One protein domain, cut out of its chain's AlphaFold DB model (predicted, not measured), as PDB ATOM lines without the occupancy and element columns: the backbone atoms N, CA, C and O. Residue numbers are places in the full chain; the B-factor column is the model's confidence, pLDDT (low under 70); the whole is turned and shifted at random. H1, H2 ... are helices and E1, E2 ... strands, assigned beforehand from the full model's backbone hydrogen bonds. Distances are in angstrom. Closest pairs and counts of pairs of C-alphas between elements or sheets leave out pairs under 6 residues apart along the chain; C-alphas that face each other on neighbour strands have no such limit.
ATOM      1  N   GLU A   2      88.747 137.799 106.622       84.75
ATOM      2  CA  GLU A   2      88.673 139.128 107.247       84.75
ATOM      3  C   GLU A   2      88.912 139.094 108.763       84.75
ATOM      4  O   GLU A   2      89.671 139.914 109.264       84.75
ATOM      5  N   LYS A   3      88.362 138.114 109.494       94.44
ATOM      6  CA  LYS A   3      88.503 138.043 110.960       94.44
ATOM      7  C   LYS A   3      89.930 137.710 111.402       94.44
ATOM      8  O   LYS A   3      90.423 138.311 112.352       94.44
ATOM      9  N   GLU A   4      90.597 136.793 110.707       95.81
ATOM     10  CA  GLU A   4      91.972 136.372 110.994       95.81
ATOM     11  C   GLU A   4      92.953 137.522 110.739       95.81
ATOM     12  O   GLU A   4      93.771 137.836 111.602       95.81
ATOM     13  N   LEU A   5      92.820 138.201 109.590       96.44
ATOM     14  CA  LEU A   5      93.645 139.362 109.252       96.44
ATOM     15  C   LEU A   5      93.405 140.527 110.216       96.44
ATOM     16  O   LEU A   5      94.370 141.101 110.717       96.44
ATOM     17  N   VAL A   6      92.145 140.851 110.529       96.25
ATOM     18  CA  VAL A   6      91.812 141.900 111.509       96.25
ATOM     19  C   VAL A   6      92.423 141.574 112.870       96.25
ATOM     20  O   VAL A   6      93.071 142.428 113.471       96.25
ATOM     21  N   SER A   7      92.288 140.328 113.326       97.31
ATOM     22  CA  SER A   7      92.827 139.879 114.612       97.31
ATOM     23  C   SER A   7      94.350 139.982 114.666       97.31
ATOM     24  O   SER A   7      94.894 140.458 115.661       97.31
ATOM     25  N   ALA A   8      95.041 139.576 113.597       97.62
ATOM     26  CA  ALA A   8      96.495 139.631 113.507       97.62
ATOM     27  C   ALA A   8      97.027 141.071 113.449       97.62
ATOM     28  O   ALA A   8      97.949 141.416 114.192       97.62
ATOM     29  N   ILE A   9      96.424 141.926 112.617       96.81
ATOM     30  CA  ILE A   9      96.815 143.337 112.483       96.81
ATOM     31  C   ILE A   9      96.593 144.062 113.811       96.81
ATOM     32  O   ILE A   9      97.524 144.676 114.324       96.81
ATOM     33  N   MET A  10      95.406 143.924 114.417       96.19
ATOM     34  CA  MET A  10      95.112 144.531 115.720       96.19
ATOM     35  C   MET A  10      96.070 144.037 116.804       96.19
ATOM     36  O   MET A  10      96.567 144.832 117.592       96.19
ATOM     37  N   ALA A  11      96.352 142.734 116.865       97.31
ATOM     38  CA  ALA A  11      97.268 142.191 117.863       97.31
ATOM     39  C   ALA A  11      98.708 142.694 117.698       97.31
ATOM     40  O   ALA A  11      99.401 142.861 118.702       97.31
ATOM     41  N   SER A  12      99.138 142.933 116.458       96.94
ATOM     42  CA  SER A  12     100.485 143.414 116.146       96.94
ATOM     43  C   SER A  12     100.650 144.893 116.497       96.94
ATOM     44  O   SER A  12     101.664 145.259 117.074       96.94
ATOM     45  N   THR A  13      99.646 145.735 116.217       95.00
ATOM     46  CA  THR A  13      99.735 147.203 116.369       95.00
ATOM     47  C   THR A  13      99.248 147.756 117.705       95.00
ATOM     48  O   THR A  13      99.520 148.912 118.020       95.00
ATOM     49  N   LEU A  14      98.551 146.956 118.517       92.69
ATOM     50  CA  LEU A  14      97.937 147.436 119.760       92.69
ATOM     51  C   LEU A  14      98.946 147.862 120.835       92.69
ATOM     52  O   LEU A  14      98.651 148.763 121.618       92.69
ATOM     53  N   ASP A  15     100.104 147.207 120.907       93.88
ATOM     54  CA  ASP A  15     101.170 147.564 121.843       93.88
ATOM     55  C   ASP A  15     102.478 147.766 121.084       93.88
ATOM     56  O   ASP A  15     103.089 146.812 120.601       93.88
ATOM     57  N   VAL A  16     102.892 149.029 120.992       92.75
ATOM     58  CA  VAL A  16     104.079 149.453 120.244       92.75
ATOM     59  C   VAL A  16     105.376 148.867 120.796       92.75
ATOM     60  O   VAL A  16     106.345 148.766 120.058       92.75
ATOM     61  N   ASP A  17     105.403 148.419 122.055       93.81
ATOM     62  CA  ASP A  17     106.578 147.742 122.620       93.81
ATOM     63  C   ASP A  17     106.826 146.373 121.958       93.81
ATOM     64  O   ASP A  17     107.950 145.878 121.962       93.81
ATOM     65  N   ASN A  18     105.808 145.774 121.320       95.50
ATOM     66  CA  ASN A  18     105.980 144.546 120.540       95.50
ATOM     67  C   ASN A  18     106.557 144.786 119.139       95.50
ATOM     68  O   ASN A  18     107.040 143.834 118.536       95.50
ATOM     69  N   MET A  19     106.558 146.023 118.626       95.06
ATOM     70  CA  MET A  19     107.078 146.347 117.287       95.06
ATOM     71  C   MET A  19     108.594 146.234 117.170       95.06
ATOM     72  O   MET A  19     109.125 146.300 116.066       95.06
ATOM     73  N   THR A  20     109.304 146.090 118.284       95.50
ATOM     74  CA  THR A  20     110.755 146.234 118.348       95.50
ATOM     75  C   THR A  20     111.374 145.227 119.317       95.50
ATOM     76  O   THR A  20     110.743 144.792 120.286       95.50
ATOM     77  N   SER A  21     112.628 144.849 119.060       93.62
ATOM     78  CA  SER A  21     113.455 144.138 120.043       93.62
ATOM     79  C   SER A  21     114.100 145.098 121.047       93.62
ATOM     80  O   SER A  21     114.563 144.656 122.104       93.62
ATOM     81  N   ASP A  22     114.087 146.402 120.763       91.75
ATOM     82  CA  ASP A  22     114.551 147.414 121.699       91.75
ATOM     83  C   ASP A  22     113.658 147.450 122.942       91.75
ATOM     84  O   ASP A  22     112.444 147.235 122.915       91.75
ATOM     85  N   ARG A  23     114.266 147.757 124.086       91.00
ATOM     86  CA  ARG A  23     113.549 147.894 125.359       91.00
ATOM     87  C   ARG A  23     113.011 149.318 125.502       91.00
ATOM     88  O   ARG A  23     113.409 150.045 126.410       91.00
ATOM     89  N   THR A 422     105.254 126.694 106.835       97.44
ATOM     90  CA  THR A 422     105.506 126.955 108.250       97.44
ATOM     91  C   THR A 422     105.852 128.425 108.496       97.44
ATOM     92  O   THR A 422     106.226 129.171 107.591       97.44
ATOM     93  N   VAL A 423     105.716 128.874 109.746       97.62
ATOM     94  CA  VAL A 423     105.953 130.282 110.107       97.62
ATOM     95  C   VAL A 423     107.416 130.679 109.897       97.62
ATOM     96  O   VAL A 423     107.670 131.788 109.445       97.62
ATOM     97  N   ASP A 424     108.366 129.787 110.174       97.94
ATOM     98  CA  ASP A 424     109.795 130.013 109.941       97.94
ATOM     99  C   ASP A 424     110.149 130.120 108.451       97.94
ATOM    100  O   ASP A 424     110.978 130.950 108.084       97.94
ATOM    101  N   GLU A 425     109.486 129.364 107.573       98.38
ATOM    102  CA  GLU A 425     109.637 129.544 106.122       98.38
ATOM    103  C   GLU A 425     109.113 130.915 105.670       98.38
ATOM    104  O   GLU A 425     109.740 131.579 104.850       98.38
ATOM    105  N   ILE A 426     107.992 131.374 106.233       98.62
ATOM    106  CA  ILE A 426     107.393 132.673 105.892       98.62
ATOM    107  C   ILE A 426     108.266 133.834 106.366       98.62
ATOM    108  O   ILE A 426     108.495 134.773 105.604       98.62
ATOM    109  N   THR A 427     108.762 133.795 107.605       98.31
ATOM    110  CA  THR A 427     109.633 134.866 108.104       98.31
ATOM    111  C   THR A 427     110.984 134.877 107.396       98.31
ATOM    112  O   THR A 427     111.515 135.954 107.137       98.31
ATOM    113  N   LYS A 428     111.488 133.710 106.971       98.00
ATOM    114  CA  LYS A 428     112.653 133.635 106.085       98.00
ATOM    115  C   LYS A 428     112.406 134.319 104.737       98.00
ATOM    116  O   LYS A 428     113.268 135.070 104.295       98.00
ATOM    117  N   LEU A 429     111.252 134.093 104.099       98.25
ATOM    118  CA  LEU A 429     110.912 134.749 102.826       98.25
ATOM    119  C   LEU A 429     110.907 136.281 102.948       98.25
ATOM    120  O   LEU A 429     111.387 136.965 102.049       98.25
ATOM    121  N   LEU A 430     110.389 136.812 104.059       98.19
ATOM    122  CA  LEU A 430     110.369 138.253 104.330       98.19
ATOM    123  C   LEU A 430     111.772 138.829 104.558       98.19
ATOM    124  O   LEU A 430     112.062 139.936 104.111       98.19
ATOM    125  N   ASP A 431     112.649 138.092 105.240       97.12
ATOM    126  CA  ASP A 431     114.035 138.520 105.440       97.12
ATOM    127  C   ASP A 431     114.871 138.405 104.158       97.12
ATOM    128  O   ASP A 431     115.723 139.254 103.911       97.12
ATOM    129  N   ASP A 432     114.602 137.413 103.305       97.62
ATOM    130  CA  ASP A 432     115.223 137.315 101.980       97.62
ATOM    131  C   ASP A 432     114.815 138.510 101.089       97.62
ATOM    132  O   ASP A 432     115.681 139.136 100.478       97.62
ATOM    133  N   GLU A 433     113.526 138.890 101.086       97.00
ATOM    134  CA  GLU A 433     113.027 140.116 100.432       97.00
ATOM    135  C   GLU A 433     113.725 141.368 100.994       97.00
ATOM    136  O   GLU A 433     114.137 142.257 100.249       97.00
ATOM    137  N   LYS A 434     113.900 141.430 102.316       96.00
ATOM    138  CA  LYS A 434     114.565 142.546 102.991       96.00
ATOM    139  C   LYS A 434     116.029 142.707 102.567       96.00
ATOM    140  O   LYS A 434     116.447 143.820 102.247       96.00
ATOM    141  N   VAL A 435     116.800 141.619 102.538       96.81
ATOM    142  CA  VAL A 435     118.202 141.646 102.085       96.81
ATOM    143  C   VAL A 435     118.290 142.148 100.645       96.81
ATOM    144  O   VAL A 435     119.119 143.012 100.358       96.81
ATOM    145  N   GLU A 436     117.410 141.665  99.761       97.06
ATOM    146  CA  GLU A 436     117.342 142.108  98.366       97.06
ATOM    147  C   GLU A 436     117.029 143.610  98.252       97.06
ATOM    148  O   GLU A 436     117.687 144.335  97.499       97.06
ATOM    149  N   ASN A 437     116.075 144.110  99.036       96.25
ATOM    150  CA  ASN A 437     115.720 145.527  99.040       96.25
ATOM    151  C   ASN A 437     116.882 146.413  99.505       96.25
ATOM    152  O   ASN A 437     117.210 147.388  98.827       96.25
ATOM    153  N   ILE A 438     117.543 146.055 100.611       96.06
ATOM    154  CA  ILE A 438     118.665 146.825 101.167       96.06
ATOM    155  C   ILE A 438     119.837 146.873 100.186       96.06
ATOM    156  O   ILE A 438     120.370 147.951  99.921       96.06
ATOM    157  N   GLN A 439     120.233 145.734  99.608       96.56
ATOM    158  CA  GLN A 439     121.364 145.716  98.679       96.56
ATOM    159  C   GLN A 439     121.063 146.518  97.399       96.56
ATOM    160  O   GLN A 439     121.944 147.217  96.895       96.56
ATOM    161  N   ASN A 440     119.817 146.495  96.909       96.81
ATOM    162  CA  ASN A 440     119.394 147.278  95.746       96.81
ATOM    163  C   ASN A 440     119.359 148.783  96.062       96.81
ATOM    164  O   ASN A 440     119.831 149.596  95.261       96.81
ATOM    165  N   ALA A 441     118.840 149.160  97.234       96.19
ATOM    166  CA  ALA A 441     118.802 150.545  97.693       96.19
ATOM    167  C   ALA A 441     120.215 151.116  97.878       96.19
ATOM    168  O   ALA A 441     120.519 152.182  97.341       96.19
ATOM    169  N   ALA A 442     121.102 150.376  98.550       96.12
ATOM    170  CA  ALA A 442     122.496 150.770  98.737       96.12
ATOM    171  C   ALA A 442     123.237 150.882  97.395       96.12
ATOM    172  O   ALA A 442     123.932 151.869  97.159       96.12
ATOM    173  N   SER A 443     123.029 149.927  96.480       97.06
ATOM    174  CA  SER A 443     123.606 149.960  95.126       97.06
ATOM    175  C   SER A 443     123.210 151.230  94.378       97.06
ATOM    176  O   SER A 443     124.066 151.925  93.830       97.06
ATOM    177  N   LYS A 444     121.920 151.587  94.410       96.25
ATOM    178  CA  LYS A 444     121.402 152.811  93.787       96.25
ATOM    179  C   LYS A 444     121.972 154.071  94.440       96.25
ATOM    180  O   LYS A 444     122.377 154.985  93.723       96.25
ATOM    181  N   MET A 445     122.003 154.117  95.773       94.31
ATOM    182  CA  MET A 445     122.527 155.252  96.536       94.31
ATOM    183  C   MET A 445     123.992 155.515  96.178       94.31
ATOM    184  O   MET A 445     124.326 156.608  95.723       94.31
ATOM    185  N   PHE A 446     124.853 154.501  96.299       95.06
ATOM    186  CA  PHE A 446     126.272 154.648  95.995       95.06
ATOM    187  C   PHE A 446     126.535 154.895  94.510       95.06
ATOM    188  O   PHE A 446     127.409 155.698  94.190       95.06
ATOM    189  N   SER A 447     125.761 154.288  93.602       96.00
ATOM    190  CA  SER A 447     125.865 154.587  92.165       96.00
ATOM    191  C   SER A 447     125.627 156.074  91.885       96.00
ATOM    192  O   SER A 447     126.373 156.691  91.125       96.00
ATOM    193  N   GLY A 448     124.619 156.663  92.540       94.00
ATOM    194  CA  GLY A 448     124.328 158.094  92.457       94.00
ATOM    195  C   GLY A 448     125.437 158.962  93.056       94.00
ATOM    196  O   GLY A 448     125.892 159.895  92.402       94.00
ATOM    197  N   MET A 449     125.911 158.632  94.264       91.19
ATOM    198  CA  MET A 449     126.961 159.394  94.956       91.19
ATOM    199  C   MET A 449     128.306 159.360  94.223       91.19
ATOM    200  O   MET A 449     129.010 160.365  94.167       91.19
ATOM    201  N   MET A 450     128.682 158.205  93.669       93.38
ATOM    202  CA  MET A 450     129.992 158.001  93.044       93.38
ATOM    203  C   MET A 450     129.984 158.226  91.531       93.38
ATOM    204  O   MET A 450     131.053 158.209  90.922       93.38
ATOM    205  N   ASN A 451     128.807 158.423  90.924       95.38
ATOM    206  CA  ASN A 451     128.619 158.492  89.475       95.38
ATOM    207  C   ASN A 451     129.269 157.295  88.745       95.38
ATOM    208  O   ASN A 451     130.020 157.464  87.781       95.38
ATOM    209  N   LYS A 452     129.008 156.088  89.257       95.88
ATOM    210  CA  LYS A 452     129.510 154.798  88.754       95.88
ATOM    211  C   LYS A 452     128.400 153.758  88.762       95.88
ATOM    212  O   LYS A 452     127.450 153.891  89.529       95.88
ATOM    213  N   GLU A 453     128.524 152.706  87.958       96.94
ATOM    214  CA  GLU A 453     127.620 151.559  88.064       96.94
ATOM    215  C   GLU A 453     128.071 150.668  89.225       96.94
ATOM    216  O   GLU A 453     129.082 149.971  89.121       96.94
ATOM    217  N   ILE A 454     127.339 150.704  90.342       97.56
ATOM    218  CA  ILE A 454     127.649 149.926  91.545       97.56
ATOM    219  C   ILE A 454     126.552 148.896  91.788       97.56
ATOM    220  O   ILE A 454     125.377 149.238  91.910       97.56
ATOM    221  N   ASN A 455     126.952 147.631  91.914       97.88
ATOM    222  CA  ASN A 455     126.082 146.526  92.303       97.88
ATOM    223  C   ASN A 455     126.665 145.800  93.519       97.88
ATOM    224  O   ASN A 455     127.759 145.235  93.450       97.88
ATOM    225  N   ILE A 456     125.926 145.818  94.623       97.94
ATOM    226  CA  ILE A 456     126.280 145.191  95.893       97.94
ATOM    227  C   ILE A 456     125.442 143.929  96.063       97.94
ATOM    228  O   ILE A 456     124.222 143.945  95.913       97.94
ATOM    229  N   LYS A 457     126.098 142.832  96.439       97.88
ATOM    230  CA  LYS A 457     125.440 141.560  96.722       97.88
ATOM    231  C   LYS A 457     125.941 140.972  98.026       97.88
ATOM    232  O   LYS A 457     127.125 140.665  98.161       97.88
ATOM    233  N   ILE A 458     125.029 140.727  98.956       97.38
ATOM    234  CA  ILE A 458     125.333 139.997 100.187       97.38
ATOM    235  C   ILE A 458     125.168 138.511  99.878       97.38
ATOM    236  O   ILE A 458     124.090 138.040  99.529       97.38
ATOM    237  N   THR A 459     126.271 137.769  99.923       96.75
ATOM    238  CA  THR A 459     126.303 136.353  99.512       96.75
ATOM    239  C   THR A 459     126.159 135.394 100.686       96.75
ATOM    240  O   THR A 459     125.826 134.224 100.494       96.75
ATOM    241  N   LYS A 460     126.380 135.894 101.904       95.81
ATOM    242  CA  LYS A 460     126.215 135.169 103.160       95.81
ATOM    243  C   LYS A 460     125.949 136.162 104.283       95.81
ATOM    244  O   LYS A 460     126.653 137.161 104.371       95.81
ATOM    245  N   TYR A 461     125.000 135.847 105.159       95.00
ATOM    246  CA  TYR A 461     124.781 136.562 106.415       95.00
ATOM    247  C   TYR A 461     124.382 135.560 107.503       95.00
ATOM    248  O   TYR A 461     123.355 134.891 107.397       95.00
ATOM    249  N   ALA A 462     125.226 135.410 108.518       93.50
ATOM    250  CA  ALA A 462     125.022 134.493 109.634       93.50
ATOM    251  C   ALA A 462     125.717 135.014 110.904       93.50
ATOM    252  O   ALA A 462     126.417 136.023 110.879       93.50
ATOM    253  N   GLY A 463     125.524 134.324 112.029       92.31
ATOM    254  CA  GLY A 463     126.363 134.488 113.220       92.31
ATOM    255  C   GLY A 463     127.467 133.429 113.306       92.31
ATOM    256  O   GLY A 463     127.623 132.611 112.401       92.31
ATOM    257  N   CYS A 464     128.187 133.404 114.431       92.25
ATOM    258  CA  CYS A 464     129.268 132.449 114.726       92.25
ATOM    259  C   CYS A 464     130.486 132.540 113.786       92.25
ATOM    260  O   CYS A 464     131.031 131.511 113.387       92.25
ATOM    261  N   SER A 465     130.938 133.747 113.440       92.50
ATOM    262  CA  SER A 465     132.127 133.904 112.593       92.50
ATOM    263  C   SER A 465     133.427 133.492 113.295       92.50
ATOM    264  O   SER A 465     134.190 132.679 112.771       92.50
ATOM    265  N   ARG A 466     133.707 134.057 114.481       92.19
ATOM    266  CA  ARG A 466     135.014 133.925 115.154       92.19
ATOM    267  C   ARG A 466     134.940 133.178 116.481       92.19
ATOM    268  O   ARG A 466     135.930 132.578 116.908       92.19
ATOM    269  N   ARG A 467     133.827 133.287 117.206       91.44
ATOM    270  CA  ARG A 467     133.698 132.765 118.574       91.44
ATOM    271  C   ARG A 467     133.282 131.296 118.566       91.44
ATOM    272  O   ARG A 467     132.769 130.775 117.584       91.44
ATOM    273  N   VAL A 468     133.484 130.627 119.705       92.44
ATOM    274  CA  VAL A 468     133.000 129.255 119.902       92.44
ATOM    275  C   VAL A 468     131.482 129.228 119.731       92.44
ATOM    276  O   VAL A 468     130.758 129.970 120.407       92.44
ATOM    277  N   GLU A 469     131.027 128.354 118.837       92.50
ATOM    278  CA  GLU A 469     129.619 128.192 118.501       92.50
ATOM    279  C   GLU A 469     128.784 127.908 119.754       92.50
ATOM    280  O   GLU A 469     129.105 127.050 120.579       92.50
ATOM    281  N   ASN A 470     127.679 128.635 119.894       93.25
ATOM    282  CA  ASN A 470     126.705 128.419 120.950       93.25
ATOM    283  C   ASN A 470     125.300 128.825 120.462       93.25
ATOM    284  O   ASN A 470     125.177 129.512 119.445       93.25
ATOM    285  N   PRO A 471     124.222 128.410 121.159       90.44
ATOM    286  CA  PRO A 471     122.857 128.725 120.740       90.44
ATOM    287  C   PRO A 471     122.574 130.221 120.567       90.44
ATOM    288  O   PRO A 471     121.807 130.577 119.685       90.44
ATOM    289  N   PHE A 472     123.194 131.094 121.366       92.44
ATOM    290  CA  PHE A 472     122.983 132.537 121.260       92.44
ATOM    291  C   PHE A 472     123.538 133.076 119.934       92.44
ATOM    292  O   PHE A 472     122.810 133.695 119.166       92.44
ATOM    293  N   LEU A 473     124.795 132.768 119.610       91.69
ATOM    294  CA  LEU A 473     125.435 133.264 118.385       91.69
ATOM    295  C   LEU A 473     124.853 132.657 117.100       91.69
ATOM    296  O   LEU A 473     124.885 133.304 116.062       91.69
ATOM    297  N   ARG A 474     124.271 131.452 117.166       88.44
ATOM    298  CA  ARG A 474     123.554 130.850 116.027       88.44
ATOM    299  C   ARG A 474     122.280 131.594 115.642       88.44
ATOM    300  O   ARG A 474     121.800 131.419 114.528       88.44
ATOM    301  N   HIS A 475     121.704 132.348 116.573       87.50
ATOM    302  CA  HIS A 475     120.431 133.035 116.375       87.50
ATOM    303  C   HIS A 475     120.599 134.545 116.213       87.50
ATOM    304  O   HIS A 475     119.820 135.151 115.495       87.50
ATOM    305  N   TYR A 476     121.617 135.142 116.835       92.31
ATOM    306  CA  TYR A 476     121.795 136.593 116.874       92.31
ATOM    307  C   TYR A 476     123.065 137.002 116.126       92.31
ATOM    308  O   TYR A 476     124.137 137.162 116.722       92.31
ATOM    309  N   ALA A 477     122.940 137.157 114.805       91.44
ATOM    310  CA  ALA A 477     124.057 137.454 113.909       91.44
ATOM    311  C   ALA A 477     124.786 138.765 114.252       91.44
ATOM    312  O   ALA A 477     125.985 138.866 114.002       91.44
ATOM    313  N   GLY A 478     124.122 139.733 114.896       90.19
ATOM    314  CA  GLY A 478     124.716 141.027 115.257       90.19
ATOM    315  C   GLY A 478     125.855 140.963 116.287       90.19
ATOM    316  O   GLY A 478     126.590 141.931 116.442       90.19
ATOM    317  N   PHE A 479     126.048 139.840 116.994       90.75
ATOM    318  CA  PHE A 479     127.074 139.721 118.048       90.75
ATOM    319  C   PHE A 479     128.382 139.040 117.607       90.75
ATOM    320  O   PHE A 479     129.375 139.091 118.341       90.75
ATOM    321  N   ASP A 480     128.387 138.371 116.452       93.12
ATOM    322  CA  ASP A 480     129.561 137.709 115.857       93.12
ATOM    323  C   ASP A 480     129.317 137.456 114.360       93.12
ATOM    324  O   ASP A 480     129.214 136.309 113.914       93.12
ATOM    325  N   THR A 481     129.130 138.542 113.609       94.25
ATOM    326  CA  THR A 481     128.596 138.516 112.240       94.25
ATOM    327  C   THR A 481     129.546 137.839 111.261       94.25
ATOM    328  O   THR A 481     130.680 138.268 111.058       94.25
ATOM    329  N   ASP A 482     129.057 136.783 110.629       94.94
ATOM    330  CA  ASP A 482     129.712 136.018 109.578       94.94
ATOM    331  C   ASP A 482     129.085 136.384 108.234       94.94
ATOM    332  O   ASP A 482     128.010 135.903 107.869       94.94
ATOM    333  N   VAL A 483     129.745 137.292 107.524       96.56
ATOM    334  CA  VAL A 483     129.199 137.927 106.328       96.56
ATOM    335  C   VAL A 483     130.216 137.945 105.192       96.56
ATOM    336  O   VAL A 483     131.385 138.303 105.382       96.56
ATOM    337  N   ASP A 484     129.730 137.569 104.011       97.69
ATOM    338  CA  ASP A 484     130.449 137.627 102.741       97.69
ATOM    339  C   ASP A 484     129.658 138.510 101.769       97.69
ATOM    340  O   ASP A 484     128.429 138.414 101.678       97.69
ATOM    341  N   ALA A 485     130.352 139.331 100.989       97.69
ATOM    342  CA  ALA A 485     129.736 140.233 100.026       97.69
ATOM    343  C   ALA A 485     130.547 140.326  98.732       97.69
ATOM    344  O   ALA A 485     131.745 140.052  98.700       97.69
ATOM    345  N   GLU A 486     129.896 140.735  97.655       97.44
ATOM    346  CA  GLU A 486     130.524 141.069  96.384       97.44
ATOM    347  C   GLU A 486     130.100 142.486  96.000       97.44
ATOM    348  O   GLU A 486     128.931 142.846  96.141       97.44
ATOM    349  N   VAL A 487     131.047 143.287  95.517       97.06
ATOM    350  CA  VAL A 487     130.773 144.609  94.946       97.06
ATOM    351  C   VAL A 487     131.274 144.604  93.521       97.06
ATOM    352  O   VAL A 487     132.427 144.264  93.283       97.06
ATOM    353  N   THR A 488     130.421 144.977  92.578       97.38
ATOM    354  CA  THR A 488     130.814 145.213  91.191       97.38
ATOM    355  C   THR A 488     130.776 146.706  90.918       97.38
ATOM    356  O   THR A 488     129.741 147.322  91.153       97.38
ATOM    357  N   ILE A 489     131.891 147.270  90.455       96.62
ATOM    358  CA  ILE A 489     132.033 148.687  90.102       96.62
ATOM    359  C   ILE A 489     132.436 148.750  88.632       96.62
ATOM    360  O   ILE A 489     133.485 148.222  88.272       96.62
ATOM    361  N   ASP A 490     131.601 149.345  87.781       95.38
ATOM    362  CA  ASP A 490     131.846 149.488  86.334       95.38
ATOM    363  C   ASP A 490     132.261 148.162  85.648       95.38
ATOM    364  O   ASP A 490     133.108 148.118  84.755       95.38
ATOM    365  N   GLY A 491     131.666 147.047  86.090       93.94
ATOM    366  CA  GLY A 491     131.922 145.696  85.576       93.94
ATOM    367  C   GLY A 491     133.050 144.917  86.268       93.94
ATOM    368  O   GLY A 491     133.176 143.715  86.032       93.94
ATOM    369  N   GLU A 492     133.831 145.539  87.156       95.88
ATOM    370  CA  GLU A 492     134.872 144.859  87.936       95.88
ATOM    371  C   GLU A 492     134.340 144.396  89.296       95.88
ATOM    372  O   GLU A 492     133.889 145.204  90.106       95.88
ATOM    373  N   THR A 493     134.403 143.088  89.571       96.69
ATOM    374  CA  THR A 493     133.894 142.501  90.820       96.69
ATOM    375  C   THR A 493     134.993 142.284  91.857       96.69
ATOM    376  O   THR A 493     135.938 141.523  91.641       96.69
ATOM    377  N   ILE A 494     134.794 142.855  93.040       95.75
ATOM    378  CA  ILE A 494     135.595 142.659  94.247       95.75
ATOM    379  C   ILE A 494     134.823 141.741  95.197       95.75
ATOM    380  O   ILE A 494     133.641 141.957  95.470       95.75
ATOM    381  N   LYS A 495     135.488 140.700  95.708       96.75
ATOM    382  CA  LYS A 495     134.883 139.713  96.612       96.75
ATOM    383  C   LYS A 495     135.400 139.881  98.032       96.75
ATOM    384  O   LYS A 495     136.599 139.769  98.281       96.75
ATOM    385  N   PHE A 496     134.479 140.055  98.965       96.25
ATOM    386  CA  PHE A 496     134.730 140.180 100.388       96.25
ATOM    387  C   PHE A 496     134.321 138.888 101.098       96.25
ATOM    388  O   PHE A 496     133.137 138.625 101.275       96.25
ATOM    389  N   LYS A 497     135.300 138.080 101.518       95.50
ATOM    390  CA  LYS A 497     135.073 136.874 102.327       95.50
ATOM    391  C   LYS A 497     135.425 137.120 103.798       95.50
ATOM    392  O   LYS A 497     136.597 137.293 104.135       95.50
ATOM    393  N   GLY A 498     134.424 137.104 104.670       95.06
ATOM    394  CA  GLY A 498     134.536 137.386 106.097       95.06
ATOM    395  C   GLY A 498     134.849 138.854 106.358       95.06
ATOM    396  O   GLY A 498     135.879 139.162 106.962       95.06
ATOM    397  N   ILE A 499     133.993 139.765 105.883       94.88
ATOM    398  CA  ILE A 499     134.293 141.204 105.927       94.88
ATOM    399  C   ILE A 499     134.518 141.720 107.353       94.88
ATOM    400  O   ILE A 499     135.543 142.349 107.611       94.88
ATOM    401  N   ALA A 500     133.627 141.384 108.288       93.06
ATOM    402  CA  ALA A 500     133.679 141.885 109.662       93.06
ATOM    403  C   ALA A 500     134.904 141.387 110.452       93.06
ATOM    404  O   ALA A 500     135.506 142.144 111.211       93.06
ATOM    405  N   ASN A 501     135.294 140.120 110.274       92.25
ATOM    406  CA  ASN A 501     136.275 139.461 111.148       92.25
ATOM    407  C   ASN A 501     137.658 139.266 110.521       92.25
ATOM    408  O   ASN A 501     138.619 139.045 111.258       92.25
ATOM    409  N   ASN A 502     137.770 139.360 109.193       94.31
ATOM    410  CA  ASN A 502     139.039 139.204 108.482       94.31
ATOM    411  C   ASN A 502     139.427 140.493 107.758       94.31
ATOM    412  O   ASN A 502     140.498 141.033 108.021       94.31
ATOM    413  N   ILE A 503     138.562 141.001 106.873       96.25
ATOM    414  CA  ILE A 503     138.944 142.069 105.934       96.25
ATOM    415  C   ILE A 503     139.062 143.422 106.622       96.25
ATOM    416  O   ILE A 503     140.093 144.067 106.469       96.25
ATOM    417  N   ILE A 504     138.058 143.850 107.396       96.06
ATOM    418  CA  ILE A 504     138.116 145.137 108.105       96.06
ATOM    419  C   ILE A 504     139.319 145.177 109.067       96.06
ATOM    420  O   ILE A 504     140.109 146.118 108.966       96.06
ATOM    421  N   PRO A 505     139.545 144.174 109.947       95.50
ATOM    422  CA  PRO A 505     140.713 144.174 110.826       95.50
ATOM    423  C   PRO A 505     142.045 144.234 110.071       95.50
ATOM    424  O   PRO A 505     142.914 145.025 110.428       95.50
ATOM    425  N   ASP A 506     142.209 143.427 109.022       97.00
ATOM    426  CA  ASP A 506     143.427 143.404 108.211       97.00
ATOM    427  C   ASP A 506     143.650 144.730 107.467       97.00
ATOM    428  O   ASP A 506     144.751 145.278 107.503       97.00
ATOM    429  N   ALA A 507     142.605 145.289 106.852       97.06
ATOM    430  CA  ALA A 507     142.680 146.551 106.125       97.06
ATOM    431  C   ALA A 507     143.052 147.720 107.046       97.06
ATOM    432  O   ALA A 507     143.936 148.507 106.704       97.06
ATOM    433  N   VAL A 508     142.438 147.806 108.231       95.62
ATOM    434  CA  VAL A 508     142.702 148.874 109.207       95.62
ATOM    435  C   VAL A 508     144.093 148.727 109.830       95.62
ATOM    436  O   VAL A 508     144.865 149.686 109.836       95.62
ATOM    437  N   LEU A 509     144.452 147.537 110.327       96.44
ATOM    438  CA  LEU A 509     145.726 147.328 111.028       96.44
ATOM    439  C   LEU A 509     146.937 147.415 110.091       96.44
ATOM    440  O   LEU A 509     147.991 147.896 110.507       96.44
ATOM    441  N   ASN A 510     146.783 146.996 108.831       97.50
ATOM    442  CA  ASN A 510     147.851 147.032 107.828       97.50
ATOM    443  C   ASN A 510     147.743 148.214 106.851       97.50
ATOM    444  O   ASN A 510     148.542 148.296 105.921       97.50
ATOM    445  N   LYS A 511     146.797 149.141 107.069       95.62
ATOM    446  CA  LYS A 511     146.611 150.376 106.281       95.62
ATOM    447  C   LYS A 511     146.468 150.127 104.771       95.62
ATOM    448  O   LYS A 511     147.107 150.799 103.962       95.62
ATOM    449  N   LYS A 512     145.641 149.152 104.389       95.88
ATOM    450  CA  LYS A 512     145.390 148.785 102.983       95.88
ATOM    451  C   LYS A 512     144.400 149.760 102.342       95.88
ATOM    452  O   LYS A 512     143.200 149.504 102.337       95.88
ATOM    453  N   THR A 513     144.893 150.909 101.885       93.12
ATOM    454  CA  THR A 513     144.061 152.028 101.398       93.12
ATOM    455  C   THR A 513     143.148 151.642 100.236       93.12
ATOM    456  O   THR A 513     141.988 152.027 100.223       93.12
ATOM    457  N   ASP A 514     143.631 150.797  99.326       89.75
ATOM    458  CA  ASP A 514     142.866 150.245  98.202       89.75
ATOM    459  C   ASP A 514     141.605 149.483  98.639       89.75
ATOM    460  O   ASP A 514     140.580 149.528  97.963       89.75
ATOM    461  N   ILE A 515     141.666 148.805  99.786       92.44
ATOM    462  CA  ILE A 515     140.524 148.096 100.369       92.44
ATOM    463  C   ILE A 515     139.683 149.026 101.248       92.44
ATOM    464  O   ILE A 515     138.455 148.942 101.223       92.44
ATOM    465  N   LEU A 516     140.327 149.911 102.020       94.19
ATOM    466  CA  LEU A 516     139.649 150.854 102.918       94.19
ATOM    467  C   LEU A 516     138.658 151.754 102.175       94.19
ATOM    468  O   LEU A 516     137.563 151.968 102.688       94.19
ATOM    469  N   ASP A 517     138.994 152.191 100.961       91.25
ATOM    470  CA  ASP A 517     138.132 153.066 100.157       91.25
ATOM    471  C   ASP A 517     136.861 152.360  99.647       91.25
ATOM    472  O   ASP A 517     135.863 153.009  99.335       91.25
ATOM    473  N   VAL A 518     136.866 151.023  99.575       93.31
ATOM    474  CA  VAL A 518     135.754 150.218  99.034       93.31
ATOM    475  C   VAL A 518     134.888 149.612 100.144       93.31
ATOM    476  O   VAL A 518     133.702 149.361  99.928       93.31
ATOM    477  N   ILE A 519     135.437 149.405 101.349       95.69
ATOM    478  CA  ILE A 519     134.709 148.854 102.510       95.69
ATOM    479  C   ILE A 519     133.358 149.550 102.774       95.69
ATOM    480  O   ILE A 519     132.392 148.827 103.036       95.69
ATOM    481  N   PRO A 520     133.216 150.890 102.690       93.88
ATOM    482  CA  PRO A 520     131.936 151.552 102.943       93.88
ATOM    483  C   PRO A 520     130.775 151.035 102.081       93.88
ATOM    484  O   PRO A 520     129.649 150.961 102.572       93.88
ATOM    485  N   LEU A 521     131.045 150.593 100.843       95.31
ATOM    486  CA  LEU A 521     130.026 150.072  99.919       95.31
ATOM    487  C   LEU A 521     129.315 148.825 100.450       95.31
ATOM    488  O   LEU A 521     128.184 148.542 100.072       95.31
ATOM    489  N   VAL A 522     129.973 148.073 101.329       95.06
ATOM    490  CA  VAL A 522     129.434 146.850 101.936       95.06
ATOM    491  C   VAL A 522     129.165 147.015 103.421       95.06
ATOM    492  O   VAL A 522     128.212 146.420 103.909       95.06
ATOM    493  N   ALA A 523     129.929 147.844 104.133       94.88
ATOM    494  CA  ALA A 523     129.698 148.107 105.550       94.88
ATOM    495  C   ALA A 523     128.316 148.727 105.796       94.88
ATOM    496  O   ALA A 523     127.564 148.200 106.601       94.88
ATOM    497  N   VAL A 524     127.933 149.756 105.031       94.00
ATOM    498  CA  VAL A 524     126.643 150.452 105.194       94.00
ATOM    499  C   VAL A 524     125.436 149.500 105.102       94.00
ATOM    500  O   VAL A 524     124.669 149.432 106.060       94.00
ATOM    501  N   PRO A 525     125.237 148.715 104.022       94.75
ATOM    502  CA  PRO A 525     124.102 147.791 103.969       94.75
ATOM    503  C   PRO A 525     124.190 146.653 104.999       94.75
ATOM    504  O   PRO A 525     123.156 146.147 105.420       94.75
ATOM    505  N   ILE A 526     125.389 146.233 105.420       95.31
ATOM    506  CA  ILE A 526     125.545 145.213 106.471       95.31
ATOM    507  C   ILE A 526     125.153 145.773 107.841       95.31
ATOM    508  O   ILE A 526     124.471 145.083 108.597       95.31
ATOM    509  N   ASP A 527     125.544 147.009 108.143       93.31
ATOM    510  CA  ASP A 527     125.168 147.698 109.374       93.31
ATOM    511  C   ASP A 527     123.642 147.861 109.442       93.31
ATOM    512  O   ASP A 527     123.051 147.552 110.474       93.31
ATOM    513  N   GLU A 528     122.972 148.212 108.333       93.25
ATOM    514  CA  GLU A 528     121.498 148.246 108.283       93.25
ATOM    515  C   GLU A 528     120.893 146.900 108.712       93.25
ATOM    516  O   GLU A 528     120.025 146.852 109.585       93.25
ATOM    517  N   LEU A 529     121.404 145.781 108.177       93.81
ATOM    518  CA  LEU A 529     120.947 144.430 108.533       93.81
ATOM    519  C   LEU A 529     121.185 144.085 110.011       93.81
ATOM    520  O   LEU A 529     120.347 143.432 110.638       93.81
ATOM    521  N   GLN A 530     122.307 144.525 110.583       92.06
ATOM    522  CA  GLN A 530     122.617 144.308 111.997       92.06
ATOM    523  C   GLN A 530     121.688 145.102 112.921       92.06
ATOM    524  O   GLN A 530     121.330 144.619 114.002       92.06
ATOM    525  N   LEU A 531     121.287 146.303 112.503       89.19
ATOM    526  CA  LEU A 531     120.491 147.233 113.302       89.19
ATOM    527  C   LEU A 531     118.976 146.992 113.201       89.19
ATOM    528  O   LEU A 531     118.234 147.487 114.048       89.19
ATOM    529  N   CYS A 532     118.523 146.141 112.273       86.50
ATOM    530  CA  CYS A 532     117.114 145.823 111.977       86.50
ATOM    531  C   CYS A 532     116.207 145.502 113.175       86.50
ATOM    532  O   CYS A 532     114.983 145.608 113.073       86.50
ATOM    533  N   GLY A 533     116.776 145.108 114.318       86.31
ATOM    534  CA  GLY A 533     116.031 144.841 115.549       86.31
ATOM    535  C   GLY A 533     115.182 146.015 116.054       86.31
ATOM    536  O   GLY A 533     114.270 145.789 116.854       86.31
ATOM    537  N   HIS A 534     115.413 147.235 115.555       90.81
ATOM    538  CA  HIS A 534     114.564 148.397 115.818       90.81
ATOM    539  C   HIS A 534     113.107 148.192 115.362       90.81
ATOM    540  O   HIS A 534     112.201 148.802 115.933       90.81
ATOM    541  N   THR A 535     112.839 147.344 114.358       95.25
ATOM    542  CA  THR A 535     111.486 147.083 113.836       95.25
ATOM    543  C   THR A 535     111.336 145.632 113.383       95.25
ATOM    544  O   THR A 535     111.858 145.229 112.351       95.25
ATOM    545  N   ILE A 536     110.564 144.843 114.134       97.06
ATOM    546  CA  ILE A 536     110.458 143.381 113.981       97.06
ATOM    547  C   ILE A 536     109.111 142.905 113.418       97.06
ATOM    548  O   ILE A 536     108.630 141.815 113.744       97.06
ATOM    549  N   ILE A 537     108.489 143.704 112.549       97.38
ATOM    550  CA  ILE A 537     107.193 143.378 111.922       97.38
ATOM    551  C   ILE A 537     107.227 142.066 111.123       97.38
ATOM    552  O   ILE A 537     106.245 141.323 111.141       97.38
ATOM    553  N   ASN A 538     108.379 141.723 110.532       97.75
ATOM    554  CA  ASN A 538     108.596 140.450 109.834       97.75
ATOM    555  C   ASN A 538     108.524 139.232 110.769       97.75
ATOM    556  O   ASN A 538     108.345 138.116 110.296       97.75
ATOM    557  N   ILE A 539     108.630 139.427 112.086       98.38
ATOM    558  CA  ILE A 539     108.499 138.370 113.095       98.38
ATOM    559  C   ILE A 539     107.084 138.364 113.677       98.38
ATOM    560  O   ILE A 539     106.401 137.337 113.673       98.38
ATOM    561  N   ILE A 540     106.633 139.506 114.207       98.50
ATOM    562  CA  ILE A 540     105.417 139.543 115.030       98.50
ATOM    563  C   ILE A 540     104.140 139.393 114.204       98.50
ATOM    564  O   ILE A 540     103.183 138.790 114.689       98.50
ATOM    565  N   VAL A 541     104.117 139.892 112.962       98.62
ATOM    566  CA  VAL A 541     102.909 139.850 112.129       98.62
ATOM    567  C   VAL A 541     102.637 138.420 111.652       98.62
ATOM    568  O   VAL A 541     101.521 137.944 111.874       98.62
ATOM    569  N   PRO A 542     103.613 137.661 111.107       98.62
ATOM    570  CA  PRO A 542     103.397 136.250 110.782       98.62
ATOM    571  C   PRO A 542     103.037 135.401 112.007       98.62
ATOM    572  O   PRO A 542     102.148 134.552 111.921       98.62
ATOM    573  N   ALA A 543     103.647 135.670 113.170       98.62
ATOM    574  CA  ALA A 543     103.283 135.005 114.422       98.62
ATOM    575  C   ALA A 543     101.825 135.292 114.832       98.62
ATOM    576  O   ALA A 543     101.094 134.378 115.222       98.62
ATOM    577  N   ALA A 544     101.372 136.544 114.699       98.50
ATOM    578  CA  ALA A 544      99.993 136.939 114.966       98.50
ATOM    579  C   ALA A 544      99.000 136.238 114.025       98.50
ATOM    580  O   ALA A 544      97.979 135.720 114.482       98.50
ATOM    581  N   VAL A 545      99.315 136.159 112.728       98.56
ATOM    582  CA  VAL A 545      98.486 135.448 111.742       98.56
ATOM    583  C   VAL A 545      98.399 133.959 112.072       98.56
ATOM    584  O   VAL A 545      97.298 133.415 112.151       98.56
ATOM    585  N   ALA A 546      99.527 133.303 112.354       98.19
ATOM    586  CA  ALA A 546      99.544 131.896 112.744       98.19
ATOM    587  C   ALA A 546      98.747 131.636 114.034       98.19
ATOM    588  O   ALA A 546      98.002 130.657 114.111       98.19
ATOM    589  N   GLY A 547      98.844 132.532 115.021       97.56
ATOM    590  CA  GLY A 547      98.063 132.463 116.257       97.56
ATOM    591  C   GLY A 547      96.551 132.593 116.035       97.56
ATOM    592  O   GLY A 547      95.779 131.955 116.755       97.56
ATOM    593  N   ALA A 548      96.130 133.382 115.039       97.38
ATOM    594  CA  ALA A 548      94.726 133.544 114.654       97.38
ATOM    595  C   ALA A 548      94.187 132.392 113.788       97.38
ATOM    596  O   ALA A 548      92.994 132.103 113.841       97.38
ATOM    597  N   MET A 549      95.038 131.755 112.981       95.75
ATOM    598  CA  MET A 549      94.630 130.715 112.027       95.75
ATOM    599  C   MET A 549      94.735 129.288 112.564       95.75
ATOM    600  O   MET A 549      94.106 128.389 112.008       95.75
ATOM    601  N   THR A 550      95.563 129.056 113.581       90.62
ATOM    602  CA  THR A 550      95.921 127.705 114.025       90.62
ATOM    603  C   THR A 550      95.734 127.530 115.527       90.62
ATOM    604  O   THR A 550      95.918 128.462 116.315       90.62
ATOM    605  N   ASP A 551      95.469 126.290 115.932       88.69
ATOM    606  CA  ASP A 551      95.432 125.869 117.337       88.69
ATOM    607  C   ASP A 551      96.822 125.480 117.880       88.69
ATOM    608  O   ASP A 551      96.927 124.859 118.936       88.69
ATOM    609  N   GLY A 552      97.903 125.839 117.172       89.69
ATOM    610  CA  GLY A 552      99.276 125.517 117.569       89.69
ATOM    611  C   GLY A 552      99.685 126.135 118.911       89.69
ATOM    612  O   GLY A 552      99.060 127.082 119.403       89.69
ATOM    613  N   ASP A 553     100.756 125.625 119.514       97.12
ATOM    614  CA  ASP A 553     101.317 126.250 120.709       97.12
ATOM    615  C   ASP A 553     101.895 127.641 120.374       97.12
ATOM    616  O   ASP A 553     102.642 127.813 119.409       97.12
ATOM    617  N   VAL A 554     101.508 128.661 121.145       97.00
ATOM    618  CA  VAL A 554     101.883 130.061 120.860       97.00
ATOM    619  C   VAL A 554     103.371 130.320 121.064       97.00
ATOM    620  O   VAL A 554     103.944 131.134 120.338       97.00
ATOM    621  N   HIS A 555     103.998 129.618 122.007       98.00
ATOM    622  CA  HIS A 555     105.425 129.740 122.249       98.00
ATOM    623  C   HIS A 555     106.212 129.090 121.103       98.00
ATOM    624  O   HIS A 555     107.144 129.693 120.570       98.00
ATOM    625  N   GLU A 556     105.791 127.914 120.633       98.00
ATOM    626  CA  GLU A 556     106.382 127.283 119.448       98.00
ATOM    627  C   GLU A 556     106.252 128.151 118.187       98.00
ATOM    628  O   GLU A 556     107.221 128.271 117.432       98.00
ATOM    629  N   ILE A 557     105.096 128.794 117.967       98.31
ATOM    630  CA  ILE A 557     104.898 129.757 116.868       98.31
ATOM    631  C   ILE A 557     105.915 130.899 116.965       98.31
ATOM    632  O   ILE A 557     106.576 131.219 115.978       98.31
ATOM    633  N   ALA A 558     106.071 131.494 118.150       98.12
ATOM    634  CA  ALA A 558     106.982 132.611 118.384       98.12
ATOM    635  C   ALA A 558     108.457 132.236 118.167       98.12
ATOM    636  O   ALA A 558     109.218 132.987 117.543       98.12
ATOM    637  N   VAL A 559     108.855 131.052 118.644       97.56
ATOM    638  CA  VAL A 559     110.201 130.502 118.445       97.56
ATOM    639  C   VAL A 559     110.474 130.266 116.960       97.56
ATOM    640  O   VAL A 559     111.543 130.646 116.486       97.56
ATOM    641  N   LYS A 560     109.524 129.686 116.213       97.44
ATOM    642  CA  LYS A 560     109.660 129.487 114.760       97.44
ATOM    643  C   LYS A 560     109.760 130.817 114.016       97.44
ATOM    644  O   LYS A 560     110.722 131.016 113.282       97.44
ATOM    645  N   ALA A 561     108.847 131.752 114.280       97.81
ATOM    646  CA  ALA A 561     108.844 133.068 113.643       97.81
ATOM    647  C   ALA A 561     110.191 133.787 113.806       97.81
ATOM    648  O   ALA A 561     110.775 134.244 112.826       97.81
ATOM    649  N   THR A 562     110.717 133.812 115.034       96.69
ATOM    650  CA  THR A 562     112.001 134.459 115.331       96.69
ATOM    651  C   THR A 562     113.166 133.730 114.660       96.69
ATOM    652  O   THR A 562     114.033 134.377 114.091       96.69
ATOM    653  N   ARG A 563     113.195 132.389 114.692       93.44
ATOM    654  CA  ARG A 563     114.302 131.602 114.119       93.44
ATOM    655  C   ARG A 563     114.363 131.638 112.593       93.44
ATOM    656  O   ARG A 563     115.460 131.531 112.057       93.44
ATOM    657  N   GLY A 564     113.224 131.752 111.912       95.31
ATOM    658  CA  GLY A 564     113.195 131.917 110.456       95.31
ATOM    659  C   GLY A 564     113.685 133.296 110.002       95.31
ATOM    660  O   GLY A 564     114.302 133.417 108.947       95.31
ATOM    661  N   ALA A 565     113.489 134.320 110.839       96.06
ATOM    662  CA  ALA A 565     113.860 135.703 110.564       96.06
ATOM    663  C   ALA A 565     115.342 135.982 110.882       96.06
ATOM    664  O   ALA A 565     115.669 136.686 111.838       96.06
ATOM    665  N   TYR A 566     116.257 135.391 110.117       93.38
ATOM    666  CA  TYR A 566     117.703 135.408 110.376       93.38
ATOM    667  C   TYR A 566     118.378 136.798 110.354       93.38
ATOM    668  O   TYR A 566     119.479 136.935 110.887       93.38
ATOM    669  N   VAL A 567     117.739 137.822 109.779       94.00
ATOM    670  CA  VAL A 567     118.192 139.226 109.789       94.00
ATOM    671  C   VAL A 567     117.397 140.038 110.800       94.00
ATOM    672  O   VAL A 567     117.981 140.712 111.647       94.00
ATOM    673  N   THR A 568     116.066 139.974 110.748       95.06
ATOM    674  CA  THR A 568     115.200 140.772 111.631       95.06
ATOM    675  C   THR A 568     115.403 140.385 113.102       95.06
ATOM    676  O   THR A 568     115.239 141.213 113.999       95.06
ATOM    677  N   SER A 569     115.828 139.145 113.368       93.12
ATOM    678  CA  SER A 569     116.246 138.675 114.693       93.12
ATOM    679  C   SER A 569     117.748 138.827 114.967       93.12
ATOM    680  O   SER A 569     118.268 138.133 115.828       93.12
ATOM    681  N   SER A 570     118.470 139.748 114.311       89.38
ATOM    682  CA  SER A 570     119.919 139.951 114.541       89.38
ATOM    683  C   SER A 570     120.286 140.241 116.007       89.38
ATOM    684  O   SER A 570     121.426 139.989 116.408       89.38
ATOM    685  N   ILE A 571     119.325 140.704 116.818       90.25
ATOM    686  CA  ILE A 571     119.442 140.916 118.267       90.25
ATOM    687  C   ILE A 571     118.321 140.195 119.050       90.25
ATOM    688  O   ILE A 571     117.240 139.952 118.507       90.25
ATOM    689  N   PRO A 572     118.532 139.850 120.337       91.88
ATOM    690  CA  PRO A 572     117.525 139.179 121.153       91.88
ATOM    691  C   PRO A 572     116.358 140.095 121.532       91.88
ATOM    692  O   PRO A 572     116.549 141.249 121.904       91.88
ATOM    693  N   GLY A 573     115.150 139.531 121.554       92.31
ATOM    694  CA  GLY A 573     113.937 140.227 122.007       92.31
ATOM    695  C   GLY A 573     112.661 139.745 121.319       92.31
ATOM    696  O   GLY A 573     111.607 139.723 121.949       92.31
ATOM    697  N   GLY A 574     112.765 139.271 120.074       95.19
ATOM    698  CA  GLY A 574     111.611 138.943 119.230       95.19
ATOM    699  C   GLY A 574     110.664 137.856 119.754       95.19
ATOM    700  O   GLY A 574     109.457 137.988 119.567       95.19
ATOM    701  N   ILE A 575     111.162 136.823 120.451       96.94
ATOM    702  CA  ILE A 575     110.335 135.679 120.894       96.94
ATOM    703  C   ILE A 575     109.196 136.134 121.812       96.94
ATOM    704  O   ILE A 575     108.037 135.812 121.569       96.94
ATOM    705  N   GLU A 576     109.513 136.918 122.844       96.38
ATOM    706  CA  GLU A 576     108.524 137.412 123.807       96.38
ATOM    707  C   GLU A 576     107.454 138.271 123.113       96.38
ATOM    708  O   GLU A 576     106.257 138.123 123.368       96.38
ATOM    709  N   ARG A 577     107.877 139.134 122.179       97.38
ATOM    710  CA  ARG A 577     106.973 140.012 121.420       97.38
ATOM    711  C   ARG A 577     106.047 139.211 120.508       97.38
ATOM    712  O   ARG A 577     104.837 139.430 120.501       97.38
ATOM    713  N   ALA A 578     106.606 138.245 119.786       98.19
ATOM    714  CA  ALA A 578     105.869 137.368 118.888       98.19
ATOM    715  C   ALA A 578     104.844 136.510 119.639       98.19
ATOM    716  O   ALA A 578     103.705 136.379 119.188       98.19
ATOM    717  N   GLU A 579     105.211 135.978 120.809       98.19
ATOM    718  CA  GLU A 579     104.310 135.194 121.659       98.19
ATOM    719  C   GLU A 579     103.131 136.046 122.148       98.19
ATOM    720  O   GLU A 579     101.972 135.627 122.055       98.19
ATOM    721  N   ASN A 580     103.406 137.278 122.592       97.81
ATOM    722  CA  ASN A 580     102.375 138.232 122.997       97.81
ATOM    723  C   ASN A 580     101.398 138.538 121.852       97.81
ATOM    724  O   ASN A 580     100.179 138.487 122.054       97.81
ATOM    725  N   CYS A 581     101.909 138.808 120.648       98.25
ATOM    726  CA  CYS A 581     101.083 139.074 119.471       98.25
ATOM    727  C   CYS A 581     100.260 137.843 119.051       98.25
ATOM    728  O   CYS A 581      99.048 137.968 118.868       98.25
ATOM    729  N   ALA A 582     100.852 136.647 118.991       98.38
ATOM    730  CA  ALA A 582     100.149 135.403 118.652       98.38
ATOM    731  C   ALA A 582      99.016 135.085 119.641       98.38
ATOM    732  O   ALA A 582      97.873 134.828 119.246       98.38
ATOM    733  N   LYS A 583      99.304 135.173 120.945       97.94
ATOM    734  CA  LYS A 583      98.321 134.967 122.016       97.94
ATOM    735  C   LYS A 583      97.164 135.958 121.925       97.94
ATOM    736  O   LYS A 583      96.002 135.592 122.123       97.94
ATOM    737  N   ARG A 584      97.471 137.223 121.633       97.44
ATOM    738  CA  ARG A 584      96.470 138.288 121.535       97.44
ATOM    739  C   ARG A 584      95.613 138.146 120.283       97.44
ATOM    740  O   ARG A 584      94.397 138.283 120.391       97.44
ATOM    741  N   ALA A 585      96.206 137.781 119.150       97.94
ATOM    742  CA  ALA A 585      95.483 137.510 117.912       97.94
ATOM    743  C   ALA A 585      94.476 136.366 118.095       97.94
ATOM    744  O   ALA A 585      93.306 136.521 117.752       97.94
ATOM    745  N   ARG A 586      94.879 135.266 118.749       96.81
ATOM    746  CA  ARG A 586      93.976 134.153 119.089       96.81
ATOM    747  C   ARG A 586      92.792 134.591 119.949       96.81
ATOM    748  O   ARG A 586      91.665 134.146 119.737       96.81
ATOM    749  N   LYS A 587      93.042 135.459 120.934       96.12
ATOM    750  CA  LYS A 587      91.982 135.999 121.792       96.12
ATOM    751  C   LYS A 587      90.984 136.833 120.982       96.12
ATOM    752  O   LYS A 587      89.793 136.563 121.064       96.12
ATOM    753  N   ILE A 588      91.469 137.786 120.184       96.50
ATOM    754  CA  ILE A 588      90.609 138.641 119.346       96.50
ATOM    755  C   ILE A 588      89.810 137.778 118.359       96.50
ATOM    756  O   ILE A 588      88.612 137.983 118.198       96.50
ATOM    757  N   MET A 589      90.434 136.752 117.776       95.88
ATOM    758  CA  MET A 589      89.766 135.830 116.857       95.88
ATOM    759  C   MET A 589      88.607 135.076 117.524       95.88
ATOM    760  O   MET A 589      87.543 134.929 116.919       95.88
ATOM    761  N   ARG A 590      88.779 134.626 118.777       94.00
ATOM    762  CA  ARG A 590      87.686 134.040 119.572       94.00
ATOM    763  C   ARG A 590      86.561 135.043 119.798       94.00
ATOM    764  O   ARG A 590      85.414 134.697 119.546       94.00
ATOM    765  N   ASP A 591      86.895 136.260 120.215       94.50
ATOM    766  CA  ASP A 591      85.913 137.307 120.515       94.50
ATOM    767  C   ASP A 591      85.116 137.728 119.261       94.50
ATOM    768  O   ASP A 591      83.926 138.000 119.361       94.50
ATOM    769  N   LEU A 592      85.733 137.718 118.070       92.62
ATOM    770  CA  LEU A 592      85.065 137.975 116.781       92.62
ATOM    771  C   LEU A 592      84.249 136.785 116.248       92.62
ATOM    772  O   LEU A 592      83.533 136.926 115.250       92.62
ATOM    773  N   SER A 593      84.428 135.595 116.820       84.50
ATOM    774  CA  SER A 593      83.740 134.362 116.407       84.50
ATOM    775  C   SER A 593      82.552 134.014 117.306       84.50
ATOM    776  O   SER A 593      81.759 133.148 116.935       84.50
ATOM    777  N   CYS A 594      82.444 134.680 118.458       64.19
ATOM    778  CA  CYS A 594      81.221 134.799 119.245       64.19
ATOM    779  C   CYS A 594      80.241 135.764 118.567       64.19
ATOM    780  O   CYS A 594      79.024 135.530 118.731       64.19
TER     781      CYS A 594
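Overview. This is residues 2 to 23 and 422 to 594 of the 594 residues of an uncharacterized protein of Methanobrevibacter oralis (UniProt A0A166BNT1). An elongated domain with a helical lobe at one end, the bundle of H1, H8, H9, H10 and residues 423 to 431 of H3, and a three-stranded sheet at the other. The long H3 joins the two, running on beside the sheet's edge strand E1, while H5 and H7 cover one face in two layers, helices on one face of a sheet. The 195 printed residues, mostly helix by class, hold H1 H2 H3 E1 H4 E2 E3 H5 H6 H7 H8 H9 H10 in chain order; the sheet is E1 E2 E3, antiparallel. The whole is only just compact, close to loose, with a radius of gyration of the C-alphas of 19.3 A and spans of 67 by 39 by 27 A.

Arrangement. H1, residues 2 to 13, touches the hub H8, residues 537 to 549, opposite ways at a steep tilt of 39 degrees, closest C-alphas Ala 8 and Ala 544, 4.6 A. H2, residues 16 to 19, touches residues 577 to 581 alone of H10, residues 574 to 591, closest C-alphas Asn 18 and Arg 577, 4.7 A. H3, residues 423 to 450, touches H8 with residues 423 to 431 alone, closest C-alphas Thr 427 and Asn 538, 5.9 A. It stands at the sheet's level, height 0.8 A, beside E1, residues 454 to 462. E1 and E2, residues 482 to 489, are antiparallel, with N 457 and O 486 2.8 A apart. E2 and E3, residues 492 to 497, form a hairpin, with N 496 and O 485 2.7 A apart. H4, residues 471 to 475, is close but not clearly touching H9, residues 554 to 564, at C-alphas His 475 and Arg 563, 6.7 A. H5, residues 499 to 509, stands up from the sheet and touches H6, residues 513 to 516, closest C-alphas Ala 507 and Leu 516, 6.2 A. H7, residues 520 to 534, lies over E1 and E2 on the same face as H5, at a height of 9.9 A. H8 and H9 form a helical hairpin, closest C-alphas Ile 539 and Ala 561, 5.3 A. O i to N i+4 pairs are within hydrogen-bond range throughout H1, H3, H9 and H10, in 5 of 7 in H5, 8 of 11 in H7, 8 of 9 in H8 and 0 of 1 in H4, where 1 of 2 O i to N i+3 pairs is within range; H2 and H6, with 4 residues each, are too short for any O i to N i+4 pair.

Along the chain. H1 begins at C-alpha 2, (88.673, 139.128, 107.247). H3 measures 40.5 A, E1 23.9 A, E2 23.3 A, H7 21.9 A and H10 25.8 A; H10 ends at C-alpha 591, (85.913, 137.307, 120.515).

Size, cuts and confidence. The C-alphas farthest apart, of Asn 510 and Cys 594, are 68.7 A apart. Residues 24 to 421 are not printed, and C-alphas 23 and 422 are 28.2 A apart across the cut. Of the links printed whole, none is long. Mean pLDDT of the printed part is 94.9; residue 594 is under 70.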